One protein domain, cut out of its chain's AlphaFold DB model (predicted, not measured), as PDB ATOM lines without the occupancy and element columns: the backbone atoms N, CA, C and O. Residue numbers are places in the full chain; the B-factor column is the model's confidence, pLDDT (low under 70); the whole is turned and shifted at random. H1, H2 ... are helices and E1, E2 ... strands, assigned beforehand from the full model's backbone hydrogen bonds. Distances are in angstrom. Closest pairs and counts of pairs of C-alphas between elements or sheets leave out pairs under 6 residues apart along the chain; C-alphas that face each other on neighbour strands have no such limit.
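What this domain is: This is residues 28 to 88 and 179 to 207 of the 361 residues of an uncharacterized protein of Xylona heveae (strain CBS 132557 / TC161) (UniProt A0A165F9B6). A small sheet of three strands joins three spread-out parts: E2 and E3 reach out from it to the helices H2 and H3 at one end of the longest axis, a separate two-stranded ribbon of E1 and E4 lies at another corner, and H4 stands up over E3 and E5 with H5 packed on it. The printed part has 90 residues, with five named helices and five named strands in the order E1 H1 E2 H2 H3 E3 E4 E5 H4 H5. The larger sheet has the order E2, E3, E5, and both sheets are antiparallel; the class is mixed, helices and strands. The whole is loose, with a radius of gyration of the C-alphas of 16.8 A, and only just flat, with spans of 48 by 38 by 21 A.

How they stand to each other: E3, residues 72 to 78, is the inner strand between E2, residues 42 to 47, and E5, residues 180 to 182. Between E2 and E3, N 45 and O 74 are 2.9 A apart, within hydrogen-bond range; between E3 and E5, N 77 and O 181 are 2.8 A apart, also within range. H4, residues 184 to 194, is on this sheet over E3 and E5 at a height over the sheet of 10.1 A, and stands up from it at 52 degrees, on a local plane of only just enough C-alphas, 6. The closest C-alphas of H4 and E3 are those of Leu 186 and Ala 76, 7.1 A apart. H5, residues 201 to 204, touches H4, closest at the C-alphas of Ala 201 and Glu 194, 4.8 A apart. H1, residues 33 to 37, only grazes the sheet, with its residues 35 to 37, and is near H4. H2, residues 50 to 53, and H3, residues 59 to 69, are not on the sheet; they touch, closest at the C-alphas of Ser 50 and Arg 66, 5.6 A apart. E1, residues 28 to 31, and E4, residues 81 to 86, are antiparallel neighbours at 177 degrees, with N 30 and O 83 2.9 A apart, within hydrogen-bond range. In H1, H3 and H4 every O i to N i+4 pair is within hydrogen-bond range; H2 and H5 are too short for such a pair.

Where its parts are: E3 measures 17.8 A from C-alpha 72 at (97.523, 259.839, 302.406) to C-alpha 78, E2 16.4 A, and E4 12.3 A. H4 measures 15.4 A and H3 15.2 A. E1 begins at C-alpha 28, (102.739, 268.897, 276.789), and H5 ends at C-alpha 204, (112.326, 256.027, 293.346).

The domain as a whole: The C-alphas of Leu 60 and Pro 197 are the two farthest apart, at 50.2 A. Residues 89 to 178 are not printed, and C-alphas 88 and 179 are 18.4 A apart across this cut. Of the links that are printed whole, none is long. The mean pLDDT of the printed part is 82.8; residues 51, 53 to 57, 198 to 199, 201 and 203 are under 70.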
ATOM      1  N   ALA A  28     101.710 269.899 277.035       90.00
ATOM      2  CA  ALA A  28     102.739 268.897 276.789       90.00
ATOM      3  C   ALA A  28     104.101 269.431 277.240       90.00
ATOM      4  O   ALA A  28     104.410 270.604 277.049       90.00
ATOM      5  N   HIS A  29     104.909 268.566 277.851       89.69
ATOM      6  CA  HIS A  29     106.152 268.954 278.514       89.69
ATOM      7  C   HIS A  29     107.268 267.971 278.176       89.69
ATOM      8  O   HIS A  29     107.106 266.766 278.367       89.69
ATOM      9  N   TRP A  30     108.419 268.480 277.747       90.88
ATOM     10  CA  TRP A  30     109.626 267.683 277.541       90.88
ATOM     11  C   TRP A  30     110.430 267.613 278.831       90.88
ATOM     12  O   TRP A  30     110.872 268.637 279.349       90.88
ATOM     13  N   VAL A  31     110.645 266.410 279.364       91.44
ATOM     14  CA  VAL A  31     111.387 266.202 280.615       91.44
ATOM     15  C   VAL A  31     112.599 265.320 280.349       91.44
ATOM     16  O   VAL A  31     112.485 264.258 279.742       91.44
ATOM     17  N   SER A  32     113.771 265.744 280.826       90.69
ATOM     18  CA  SER A  32     114.986 264.945 280.671       90.69
ATOM     19  C   SER A  32     114.968 263.703 281.568       90.69
ATOM     20  O   SER A  32     114.609 263.762 282.747       90.69
ATOM     21  N   LEU A  33     115.444 262.575 281.034       87.38
ATOM     22  CA  LEU A  33     115.545 261.314 281.776       87.38
ATOM     23  C   LEU A  33     116.433 261.440 283.025       87.38
ATOM     24  O   LEU A  33     116.142 260.876 284.075       87.38
ATOM     25  N   ARG A  34     117.494 262.251 282.940       87.56
ATOM     26  CA  ARG A  34     118.386 262.530 284.075       87.56
ATOM     27  C   ARG A  34     117.674 263.286 285.196       87.56
ATOM     28  O   ARG A  34     117.905 262.979 286.361       87.56
ATOM     29  N   ALA A  35     116.802 264.242 284.864       86.19
ATOM     30  CA  ALA A  35     116.012 264.945 285.871       86.19
ATOM     31  C   ALA A  35     115.020 264.005 286.572       86.19
ATOM     32  O   ALA A  35     114.821 264.144 287.773       86.19
ATOM     33  N   LEU A  36     114.456 263.028 285.852       85.75
ATOM     34  CA  LEU A  36     113.572 262.009 286.431       85.75
ATOM     35  C   LEU A  36     114.304 261.084 287.411       85.75
ATOM     36  O   LEU A  36     113.763 260.768 288.467       85.75
ATOM     37  N   LEU A  37     115.534 260.674 287.083       84.44
ATOM     38  CA  LEU A  37     116.343 259.782 287.923       84.44
ATOM     39  C   LEU A  37     116.980 260.490 289.132       84.44
ATOM     40  O   LEU A  37     117.362 259.835 290.102       84.44
ATOM     41  N   ALA A  38     117.095 261.820 289.099       86.44
ATOM     42  CA  ALA A  38     117.756 262.586 290.146       86.44
ATOM     43  C   ALA A  38     117.009 262.484 291.497       86.44
ATOM     44  O   ALA A  38     115.839 262.871 291.590       86.44
ATOM     45  N   PRO A  39     117.685 262.083 292.596       84.69
ATOM     46  CA  PRO A  39     117.071 262.028 293.924       84.69
ATOM     47  C   PRO A  39     116.522 263.378 294.406       84.69
ATOM     48  O   PRO A  39     115.576 263.412 295.186       84.69
ATOM     49  N   SER A  40     117.075 264.490 293.909       87.25
ATOM     50  CA  SER A  40     116.643 265.854 294.242       87.25
ATOM     51  C   SER A  40     115.252 266.221 293.714       87.25
ATOM     52  O   SER A  40     114.654 267.172 294.214       87.25
ATOM     53  N   GLN A  41     114.726 265.488 292.727       88.25
ATOM     54  CA  GLN A  41     113.365 265.687 292.220       88.25
ATOM     55  C   GLN A  41     112.329 264.802 292.923       88.25
ATOM     56  O   GLN A  41     111.132 264.931 292.662       88.25
ATOM     57  N   ARG A  42     112.749 263.917 293.835       87.94
ATOM     58  CA  ARG A  42     111.825 263.074 294.598       87.94
ATOM     59  C   ARG A  42     111.034 263.935 295.575       87.94
ATOM     60  O   ARG A  42     111.587 264.732 296.330       87.94
ATOM     61  N   THR A  43     109.726 263.765 295.560       91.00
ATOM     62  CA  THR A  43     108.797 264.488 296.420       91.00
ATOM     63  C   THR A  43     107.649 263.568 296.814       91.00
ATOM     64  O   THR A  43     107.623 262.376 296.500       91.00
ATOM     65  N   VAL A  44     106.706 264.104 297.569       90.62
ATOM     66  CA  VAL A  44     105.526 263.374 297.998       90.62
ATOM     67  C   VAL A  44     104.285 264.187 297.703       90.62
ATOM     68  O   VAL A  44     104.254 265.389 297.970       90.62
ATOM     69  N   GLU A  45     103.265 263.518 297.179       90.38
ATOM     70  CA  GLU A  45     101.959 264.123 296.948       90.38
ATOM     71  C   GLU A  45     100.992 263.708 298.051       90.38
ATOM     72  O   GLU A  45     100.945 262.542 298.459       90.38
ATOM     73  N   ARG A  46     100.245 264.679 298.582       89.69
ATOM     74  CA  ARG A  46      99.294 264.457 299.674       89.69
ATOM     75  C   ARG A  46      97.882 264.452 299.117       89.69
ATOM     76  O   ARG A  46      97.343 265.501 298.787       89.69
ATOM     77  N   CYS A  47      97.262 263.282 299.085       85.44
ATOM     78  CA  CYS A  47      95.890 263.122 298.630       85.44
ATOM     79  C   CYS A  47      94.957 262.846 299.807       85.44
ATOM     80  O   CYS A  47      95.280 262.097 300.733       85.44
ATOM     81  N   ASP A  48      93.762 263.422 299.745       83.56
ATOM     82  CA  ASP A  48      92.685 263.051 300.649       83.56
ATOM     83  C   ASP A  48      92.016 261.763 300.145       83.56
ATOM     84  O   ASP A  48      91.565 261.679 299.003       83.56
ATOM     85  N   VAL A  49      91.991 260.733 300.988       81.31
ATOM     86  CA  VAL A  49      91.365 259.434 300.690       81.31
ATOM     87  C   VAL A  49      90.020 259.255 301.386       81.31
ATOM     88  O   VAL A  49      89.378 258.221 301.191       81.31
ATOM     89  N   SER A  50      89.559 260.258 302.138       76.12
ATOM     90  CA  SER A  50      88.270 260.229 302.841       76.12
ATOM     91  C   SER A  50      87.114 259.925 301.884       76.12
ATOM     92  O   SER A  50      86.249 259.111 302.200       76.12
ATOM     93  N   ASP A  51      87.175 260.482 300.673       69.31
ATOM     94  CA  ASP A  51      86.151 260.326 299.629       69.31
ATOM     95  C   ASP A  51      86.122 258.917 299.026       69.31
ATOM     96  O   ASP A  51      85.096 258.451 298.543       69.31
ATOM     97  N   ARG A  52      87.258 258.213 299.058       71.81
ATOM     98  CA  ARG A  52      87.402 256.874 298.467       71.81
ATOM     99  C   ARG A  52      87.124 255.765 299.468       71.81
ATOM    100  O   ARG A  52      86.752 254.663 299.073       71.81
ATOM    101  N   LEU A  53      87.347 256.030 300.754       67.12
ATOM    102  CA  LEU A  53      87.143 255.036 301.801       67.12
ATOM    103  C   LEU A  53      85.661 254.874 302.156       67.12
ATOM    104  O   LEU A  53      85.270 253.807 302.625       67.12
ATOM    105  N   ILE A  54      84.835 255.894 301.896       67.69
ATOM    106  CA  ILE A  54      83.407 255.871 302.207       67.69
ATOM    107  C   ILE A  54      82.614 256.133 300.933       67.69
ATOM    108  O   ILE A  54      82.415 257.266 300.511       67.69
ATOM    109  N   ARG A  55      82.151 255.042 300.325       59.00
ATOM    110  CA  ARG A  55      81.491 255.025 299.014       59.00
ATOM    111  C   ARG A  55      80.142 255.772 298.992       59.00
ATOM    112  O   ARG A  55      79.688 256.129 297.915       59.00
ATOM    113  N   GLN A  56      79.531 256.022 300.158       55.00
ATOM    114  CA  GLN A  56      78.256 256.734 300.335       55.00
ATOM    115  C   GLN A  56      78.143 257.318 301.755       55.00
ATOM    116  O   GLN A  56      77.638 256.652 302.656       55.00
ATOM    117  N   SER A  57      78.600 258.545 302.015       55.38
ATOM    118  CA  SER A  57      78.248 259.195 303.289       55.38
ATOM    119  C   SER A  57      78.256 260.718 303.212       55.38
ATOM    120  O   SER A  57      78.944 261.297 302.373       55.38
ATOM    121  N   GLY A  58      77.461 261.347 304.080       71.06
ATOM    122  CA  GLY A  58      77.267 262.793 304.121       71.06
ATOM    123  C   GLY A  58      78.520 263.591 304.504       71.06
ATOM    124  O   GLY A  58      79.565 263.066 304.882       71.06
ATOM    125  N   HIS A  59      78.411 264.915 304.441       74.50
ATOM    126  CA  HIS A  59      79.554 265.809 304.653       74.50
ATOM    127  C   HIS A  59      80.185 265.719 306.062       74.50
ATOM    128  O   HIS A  59      81.381 265.965 306.214       74.50
ATOM    129  N   LEU A  60      79.414 265.344 307.093       76.31
ATOM    130  CA  LEU A  60      79.896 265.241 308.480       76.31
ATOM    131  C   LEU A  60      80.793 264.024 308.714       76.31
ATOM    132  O   LEU A  60      81.853 264.145 309.326       76.31
ATOM    133  N   THR A  61      80.403 262.859 308.197       77.44
ATOM    134  CA  THR A  61      81.237 261.654 308.256       77.44
ATOM    135  C   THR A  61      82.524 261.886 307.476       77.44
ATOM    136  O   THR A  61      83.601 261.616 307.997       77.44
ATOM    137  N   ARG A  62      82.452 262.511 306.295       78.38
ATOM    138  CA  ARG A  62      83.641 262.926 305.534       78.38
ATOM    139  C   ARG A  62      84.590 263.795 306.365       78.38
ATOM    140  O   ARG A  62      85.778 263.496 306.425       78.38
ATOM    141  N   ALA A  63      84.081 264.830 307.035       76.56
ATOM    142  CA  ALA A  63      84.899 265.704 307.877       76.56
ATOM    143  C   ALA A  63      85.526 264.951 309.065       76.56
ATOM    144  O   ALA A  63      86.712 265.128 309.351       76.56
ATOM    145  N   PHE A  64      84.763 264.066 309.714       82.06
ATOM    146  CA  PHE A  64      85.256 263.221 310.799       82.06
ATOM    147  C   PHE A  64      86.398 262.304 310.339       82.06
ATOM    148  O   PHE A  64      87.464 262.268 310.958       82.06
ATOM    149  N   PHE A  65      86.209 261.597 309.225       80.19
ATOM    150  CA  PHE A  65      87.231 260.712 308.674       80.19
ATOM    151  C   PHE A  65      88.443 261.485 308.156       80.19
ATOM    152  O   PHE A  65      89.562 261.030 308.371       80.19
ATOM    153  N   ARG A  66      88.257 262.679 307.588       81.81
ATOM    154  CA  ARG A  66      89.357 263.574 307.205       81.81
ATOM    155  C   ARG A  66      90.189 264.002 308.414       81.81
ATOM    156  O   ARG A  66      91.417 263.985 308.347       81.81
ATOM    157  N   ALA A  67      89.538 264.335 309.529       81.25
ATOM    158  CA  ALA A  67      90.216 264.690 310.775       81.25
ATOM    159  C   ALA A  67      90.953 263.492 311.401       81.25
ATOM    160  O   ALA A  67      92.072 263.639 311.889       81.25
ATOM    161  N   MET A  68      90.355 262.297 311.366       82.44
ATOM    162  CA  MET A  68      90.942 261.100 311.971       82.44
ATOM    163  C   MET A  68      92.028 260.459 311.094       82.44
ATOM    164  O   MET A  68      93.147 260.233 311.551       82.44
ATOM    165  N   LEU A  69      91.750 260.171 309.830       82.56
ATOM    166  CA  LEU A  69      92.695 259.483 308.946       82.56
ATOM    167  C   LEU A  69      93.837 260.390 308.481       82.56
ATOM    168  O   LEU A  69      94.939 259.906 308.216       82.56
ATOM    169  N   GLY A  70      93.592 261.699 308.405       85.94
ATOM    170  CA  GLY A  70      94.509 262.643 307.784       85.94
ATOM    171  C   GLY A  70      94.680 262.385 306.284       85.94
ATOM    172  O   GLY A  70      93.899 261.683 305.646       85.94
ATOM    173  N   GLN A  71      95.729 262.971 305.710       88.25
ATOM    174  CA  GLN A  71      96.051 262.804 304.292       88.25
ATOM    175  C   GLN A  71      96.874 261.536 304.055       88.25
ATOM    176  O   GLN A  71      97.707 261.157 304.884       88.25
ATOM    177  N   MET A  72      96.672 260.911 302.900       89.25
ATOM    178  CA  MET A  72      97.523 259.839 302.406       89.25
ATOM    179  C   MET A  72      98.630 260.431 301.536       89.25
ATOM    180  O   MET A  72      98.401 261.287 300.690       89.25
ATOM    181  N   VAL A  73      99.848 259.986 301.788       91.38
ATOM    182  CA  VAL A  73     101.082 260.445 301.170       91.38
ATOM    183  C   VAL A  73     101.509 259.405 300.142       91.38
ATOM    184  O   VAL A  73     101.749 258.245 300.491       91.38
ATOM    185  N   PHE A  74     101.617 259.829 298.890       91.25
ATOM    186  CA  PHE A  74     102.072 259.024 297.763       91.25
ATOM    187  C   PHE A  74     103.454 259.481 297.306       91.25
ATOM    188  O   PHE A  74     103.796 260.661 297.409       91.25
ATOM    189  N   ALA A  75     104.247 258.543 296.787       90.75
ATOM    190  CA  ALA A  75     105.483 258.883 296.097       90.75
ATOM    191  C   ALA A  75     105.165 259.723 294.853       90.75
ATOM    192  O   ALA A  75     104.218 259.425 294.118       90.75
ATOM    193  N   ALA A  76     105.954 260.769 294.641       92.25
ATOM    194  CA  ALA A  76     105.827 261.660 293.506       92.25
ATOM    195  C   ALA A  76     107.215 262.092 293.014       92.25
ATOM    196  O   ALA A  76     108.176 262.177 293.779       92.25
ATOM    197  N   VAL A  77     107.324 262.403 291.730       90.81
ATOM    198  CA  VAL A  77     108.525 262.992 291.134       90.81
ATOM    199  C   VAL A  77     108.158 264.363 290.599       90.81
ATOM    200  O   VAL A  77     107.207 264.513 289.834       90.81
ATOM    201  N   ARG A  78     108.904 265.383 291.020       91.44
ATOM    202  CA  ARG A  78     108.756 266.737 290.502       91.44
ATOM    203  C   ARG A  78     109.361 266.798 289.110       91.44
ATOM    204  O   ARG A  78     110.555 266.585 288.924       91.44
ATOM    205  N   LEU A  79     108.532 267.106 288.127       90.12
ATOM    206  CA  LEU A  79     108.975 267.254 286.754       90.12
ATOM    207  C   LEU A  79     109.574 268.649 286.570       90.12
ATOM    208  O   LEU A  79     108.959 269.656 286.923       90.12
ATOM    209  N   ARG A  80     110.786 268.699 286.013       88.50
ATOM    210  CA  ARG A  80     111.401 269.935 285.519       88.50
ATOM    211  C   ARG A  80     111.395 269.908 283.993       88.50
ATOM    212  O   ARG A  80     112.252 269.231 283.418       88.50
ATOM    213  N   PRO A  81     110.419 270.568 283.349       88.62
ATOM    214  CA  PRO A  81     110.359 270.603 281.899       88.62
ATOM    215  C   PRO A  81     111.526 271.420 281.337       88.62
ATOM    216  O   PRO A  81     111.941 272.417 281.924       88.62
ATOM    217  N   THR A  82     112.069 270.967 280.212       87.56
ATOM    218  CA  THR A  82     113.021 271.724 279.381       87.56
ATOM    219  C   THR A  82     112.265 272.606 278.392       87.56
ATOM    220  O   THR A  82     112.680 273.725 278.122       87.56
ATOM    221  N   GLU A  83     111.122 272.121 277.912       85.50
ATOM    222  CA  GLU A  83     110.215 272.827 277.014       85.50
ATOM    223  C   GLU A  83     108.771 272.474 277.396       85.50
ATOM    224  O   GLU A  83     108.483 271.333 277.778       85.50
ATOM    225  N   SER A  84     107.877 273.457 277.318       87.38
ATOM    226  CA  SER A  84     106.462 273.330 277.666       87.38
ATOM    227  C   SER A  84     105.594 273.974 276.588       87.38
ATOM    228  O   SER A  84     105.733 275.166 276.310       87.38
ATOM    229  N   LEU A  85     104.673 273.199 276.026       85.62
ATOM    230  CA  LEU A  85     103.658 273.646 275.081       85.62
ATOM    231  C   LEU A  85     102.300 273.636 275.777       85.62
ATOM    232  O   LEU A  85     101.911 272.640 276.390       85.62
ATOM    233  N   TYR A  86     101.564 274.735 275.674       83.69
ATOM    234  CA  TYR A  86     100.251 274.884 276.292       83.69
ATOM    235  C   TYR A  86      99.174 274.976 275.222       83.69
ATOM    236  O   TYR A  86      99.347 275.639 274.200       83.69
ATOM    237  N   SER A  87      98.043 274.323 275.471       81.75
ATOM    238  CA  SER A  87      96.847 274.519 274.667       81.75
ATOM    239  C   SER A  87      96.316 275.936 274.908       81.75
ATOM    240  O   SER A  87      96.021 276.315 276.044       81.75
ATOM    241  N   SER A  88      96.232 276.754 273.859       71.50
ATOM    242  CA  SER A  88      95.710 278.116 273.960       71.50
ATOM    243  C   SER A  88      94.213 278.080 274.255       71.50
ATOM    244  O   SER A  88      93.433 277.648 273.409       71.50
ATOM    245  N   LEU A 179     104.591 270.645 288.496       87.94
ATOM    246  CA  LEU A 179     104.292 269.434 287.738       87.94
ATOM    247  C   LEU A 179     104.775 268.225 288.547       87.94
ATOM    248  O   LEU A 179     105.968 268.083 288.826       87.94
ATOM    249  N   LEU A 180     103.838 267.377 288.957       90.88
ATOM    250  CA  LEU A 180     104.099 266.206 289.785       90.88
ATOM    251  C   LEU A 180     103.669 264.954 289.032       90.88
ATOM    252  O   LEU A 180     102.511 264.818 288.645       90.88
ATOM    253  N   LEU A 181     104.599 264.022 288.867       90.88
ATOM    254  CA  LEU A 181     104.326 262.683 288.374       90.88
ATOM    255  C   LEU A 181     104.113 261.754 289.567       90.88
ATOM    256  O   LEU A 181     105.041 261.509 290.334       90.88
ATOM    257  N   TRP A 182     102.901 261.240 289.736       92.19
ATOM    258  CA  TRP A 182     102.539 260.404 290.879       92.19
ATOM    259  C   TRP A 182     101.493 259.355 290.495       92.19
ATOM    260  O   TRP A 182     100.919 259.376 289.408       92.19
ATOM    261  N   GLY A 183     101.246 258.413 291.405       89.25
ATOM    262  CA  GLY A 183     100.210 257.400 291.228       89.25
ATOM    263  C   GLY A 183     100.560 256.372 290.153       89.25
ATOM    264  O   GLY A 183     101.666 255.832 290.129       89.25
ATOM    265  N   LEU A 184      99.590 256.065 289.290       87.88
ATOM    266  CA  LEU A 184      99.698 254.982 288.312       87.88
ATOM    267  C   LEU A 184     100.767 255.251 287.245       87.88
ATOM    268  O   LEU A 184     101.531 254.353 286.907       87.88
ATOM    269  N   THR A 185     100.866 256.487 286.758       89.50
ATOM    270  CA  THR A 185     101.862 256.868 285.747       89.50
ATOM    271  C   THR A 185     103.283 256.797 286.297       89.50
ATOM    272  O   THR A 185     104.182 256.352 285.591       89.50
ATOM    273  N   LEU A 186     103.482 257.150 287.572       89.94
ATOM    274  CA  LEU A 186     104.760 256.937 288.249       89.94
ATOM    275  C   LEU A 186     105.090 255.444 288.381       89.94
ATOM    276  O   LEU A 186     106.246 255.080 288.218       89.94
ATOM    277  N   GLY A 187     104.096 254.592 288.655       88.12
ATOM    278  CA  GLY A 187     104.288 253.139 288.714       88.12
ATOM    279  C   GLY A 187     104.772 252.567 287.382       88.12
ATOM    280  O   GLY A 187     105.816 251.929 287.334       88.12
ATOM    281  N   VAL A 188     104.070 252.897 286.294       88.12
ATOM    282  CA  VAL A 188     104.443 252.484 284.931       88.12
ATOM    283  C   VAL A 188     105.823 253.018 284.537       88.12
ATOM    284  O   VAL A 188     106.623 252.289 283.953       88.12
ATOM    285  N   LEU A 189     106.130 254.278 284.864       88.69
ATOM    286  CA  LEU A 189     107.447 254.845 284.584       88.69
ATOM    287  C   LEU A 189     108.544 254.160 285.406       88.69
ATOM    288  O   LEU A 189     109.609 253.894 284.864       88.69
ATOM    289  N   ALA A 190     108.310 253.868 286.686       87.88
ATOM    290  CA  ALA A 190     109.279 253.171 287.527       87.88
ATOM    291  C   ALA A 190     109.588 251.770 286.981       87.88
ATOM    292  O   ALA A 190     110.758 251.411 286.900       87.88
ATOM    293  N   ASP A 191     108.570 251.033 286.520       86.44
ATOM    294  CA  ASP A 191     108.761 249.741 285.851       86.44
ATOM    295  C   ASP A 191     109.580 249.878 284.551       86.44
ATOM    296  O   ASP A 191     110.423 249.036 284.263       86.44
ATOM    297  N   PHE A 192     109.378 250.946 283.768       86.50
ATOM    298  CA  PHE A 192     110.190 251.207 282.571       86.50
ATOM    299  C   PHE A 192     111.643 251.558 282.913       86.50
ATOM    300  O   PHE A 192     112.570 251.033 282.301       86.50
ATOM    301  N   LEU A 193     111.852 252.449 283.880       85.25
ATOM    302  CA  LEU A 193     113.186 252.871 284.304       85.25
ATOM    303  C   LEU A 193     113.983 251.708 284.910       85.25
ATOM    304  O   LEU A 193     115.207 251.720 284.839       85.25
ATOM    305  N   GLU A 194     113.302 250.703 285.461       82.38
ATOM    306  CA  GLU A 194     113.916 249.479 285.972       82.38
ATOM    307  C   GLU A 194     114.543 248.631 284.858       82.38
ATOM    308  O   GLU A 194     115.537 247.949 285.085       82.38
ATOM    309  N   LEU A 195     114.013 248.717 283.633       80.38
ATOM    310  CA  LEU A 195     114.578 248.055 282.453       80.38
ATOM    311  C   LEU A 195     115.827 248.769 281.914       80.38
ATOM    312  O   LEU A 195     116.524 248.218 281.061       80.38
ATOM    313  N   LEU A 196     116.103 249.996 282.364       81.25
ATOM    314  CA  LEU A 196     117.274 250.756 281.945       81.25
ATOM    315  C   LEU A 196     118.416 250.562 282.958       81.25
ATOM    316  O   LEU A 196     118.210 250.738 284.161       81.25
ATOM    317  N   PRO A 197     119.656 250.280 282.516       70.44
ATOM    318  CA  PRO A 197     120.809 250.321 283.412       70.44
ATOM    319  C   PRO A 197     120.926 251.745 283.982       70.44
ATOM    320  O   PRO A 197     120.916 252.701 283.200       70.44
ATOM    321  N   PRO A 198     120.998 251.940 285.314       69.06
ATOM    322  CA  PRO A 198     121.533 251.037 286.345       69.06
ATOM    323  C   PRO A 198     120.550 250.126 287.127       69.06
ATOM    324  O   PRO A 198     120.981 249.568 288.131       69.06
ATOM    325  N   HIS A 199     119.299 249.908 286.698       69.50
ATOM    326  CA  HIS A 199     118.312 249.044 287.397       69.50
ATOM    327  C   HIS A 199     118.058 249.441 288.876       69.50
ATOM    328  O   HIS A 199     117.871 248.591 289.740       69.50
ATOM    329  N   ASP A 200     118.116 250.743 289.188       72.00
ATOM    330  CA  ASP A 200     117.882 251.303 290.539       72.00
ATOM    331  C   ASP A 200     116.568 252.112 290.599       72.00
ATOM    332  O   ASP A 200     116.347 252.976 291.455       72.00
ATOM    333  N   ALA A 201     115.668 251.885 289.640       69.00
ATOM    334  CA  ALA A 201     114.475 252.709 289.510       69.00
ATOM    335  C   ALA A 201     113.438 252.408 290.594       69.00
ATOM    336  O   ALA A 201     112.679 253.296 290.991       69.00
ATOM    337  N   LEU A 202     113.455 251.195 291.148       70.69
ATOM    338  CA  LEU A 202     112.637 250.835 292.307       70.69
ATOM    339  C   LEU A 202     112.964 251.667 293.552       70.69
ATOM    340  O   LEU A 202     112.079 251.894 294.378       70.69
ATOM    341  N   GLY A 203     114.180 252.214 293.656       69.50
ATOM    342  CA  GLY A 203     114.547 253.165 294.704       69.50
ATOM    343  C   GLY A 203     113.799 254.504 294.622       69.50
ATOM    344  O   GLY A 203     113.757 255.242 295.611       69.50
ATOM    345  N   LEU A 204     113.190 254.846 293.476       73.44
ATOM    346  CA  LEU A 204     112.326 256.027 293.346       73.44
ATOM    347  C   LEU A 204     110.951 255.798 293.978       73.44
ATOM    348  O   LEU A 204     110.274 256.761 294.348       73.44
ATOM    349  N   TRP A 205     110.526 254.543 294.106       81.88
ATOM    350  CA  TRP A 205     109.192 254.212 294.562       81.88
ATOM    351  C   TRP A 205     109.154 254.014 296.081       81.88
ATOM    352  O   TRP A 205     109.973 253.324 296.682       81.88
ATOM    353  N   SER A 206     108.176 254.642 296.732       85.62
ATOM    354  CA  SER A 206     107.946 254.505 298.170       85.62
ATOM    355  C   SER A 206     106.513 254.079 298.440       85.62
ATOM    356  O   SER A 206     105.570 254.602 297.847       85.62
ATOM    357  N   TYR A 207     106.362 253.155 299.390       88.50
ATOM    358  CA  TYR A 207     105.063 252.662 299.826       88.50
ATOM    359  C   TYR A 207     104.158 253.814 300.298       88.50
ATOM    360  O   TYR A 207     104.588 254.622 301.129       88.50
TER     361      TYR A 207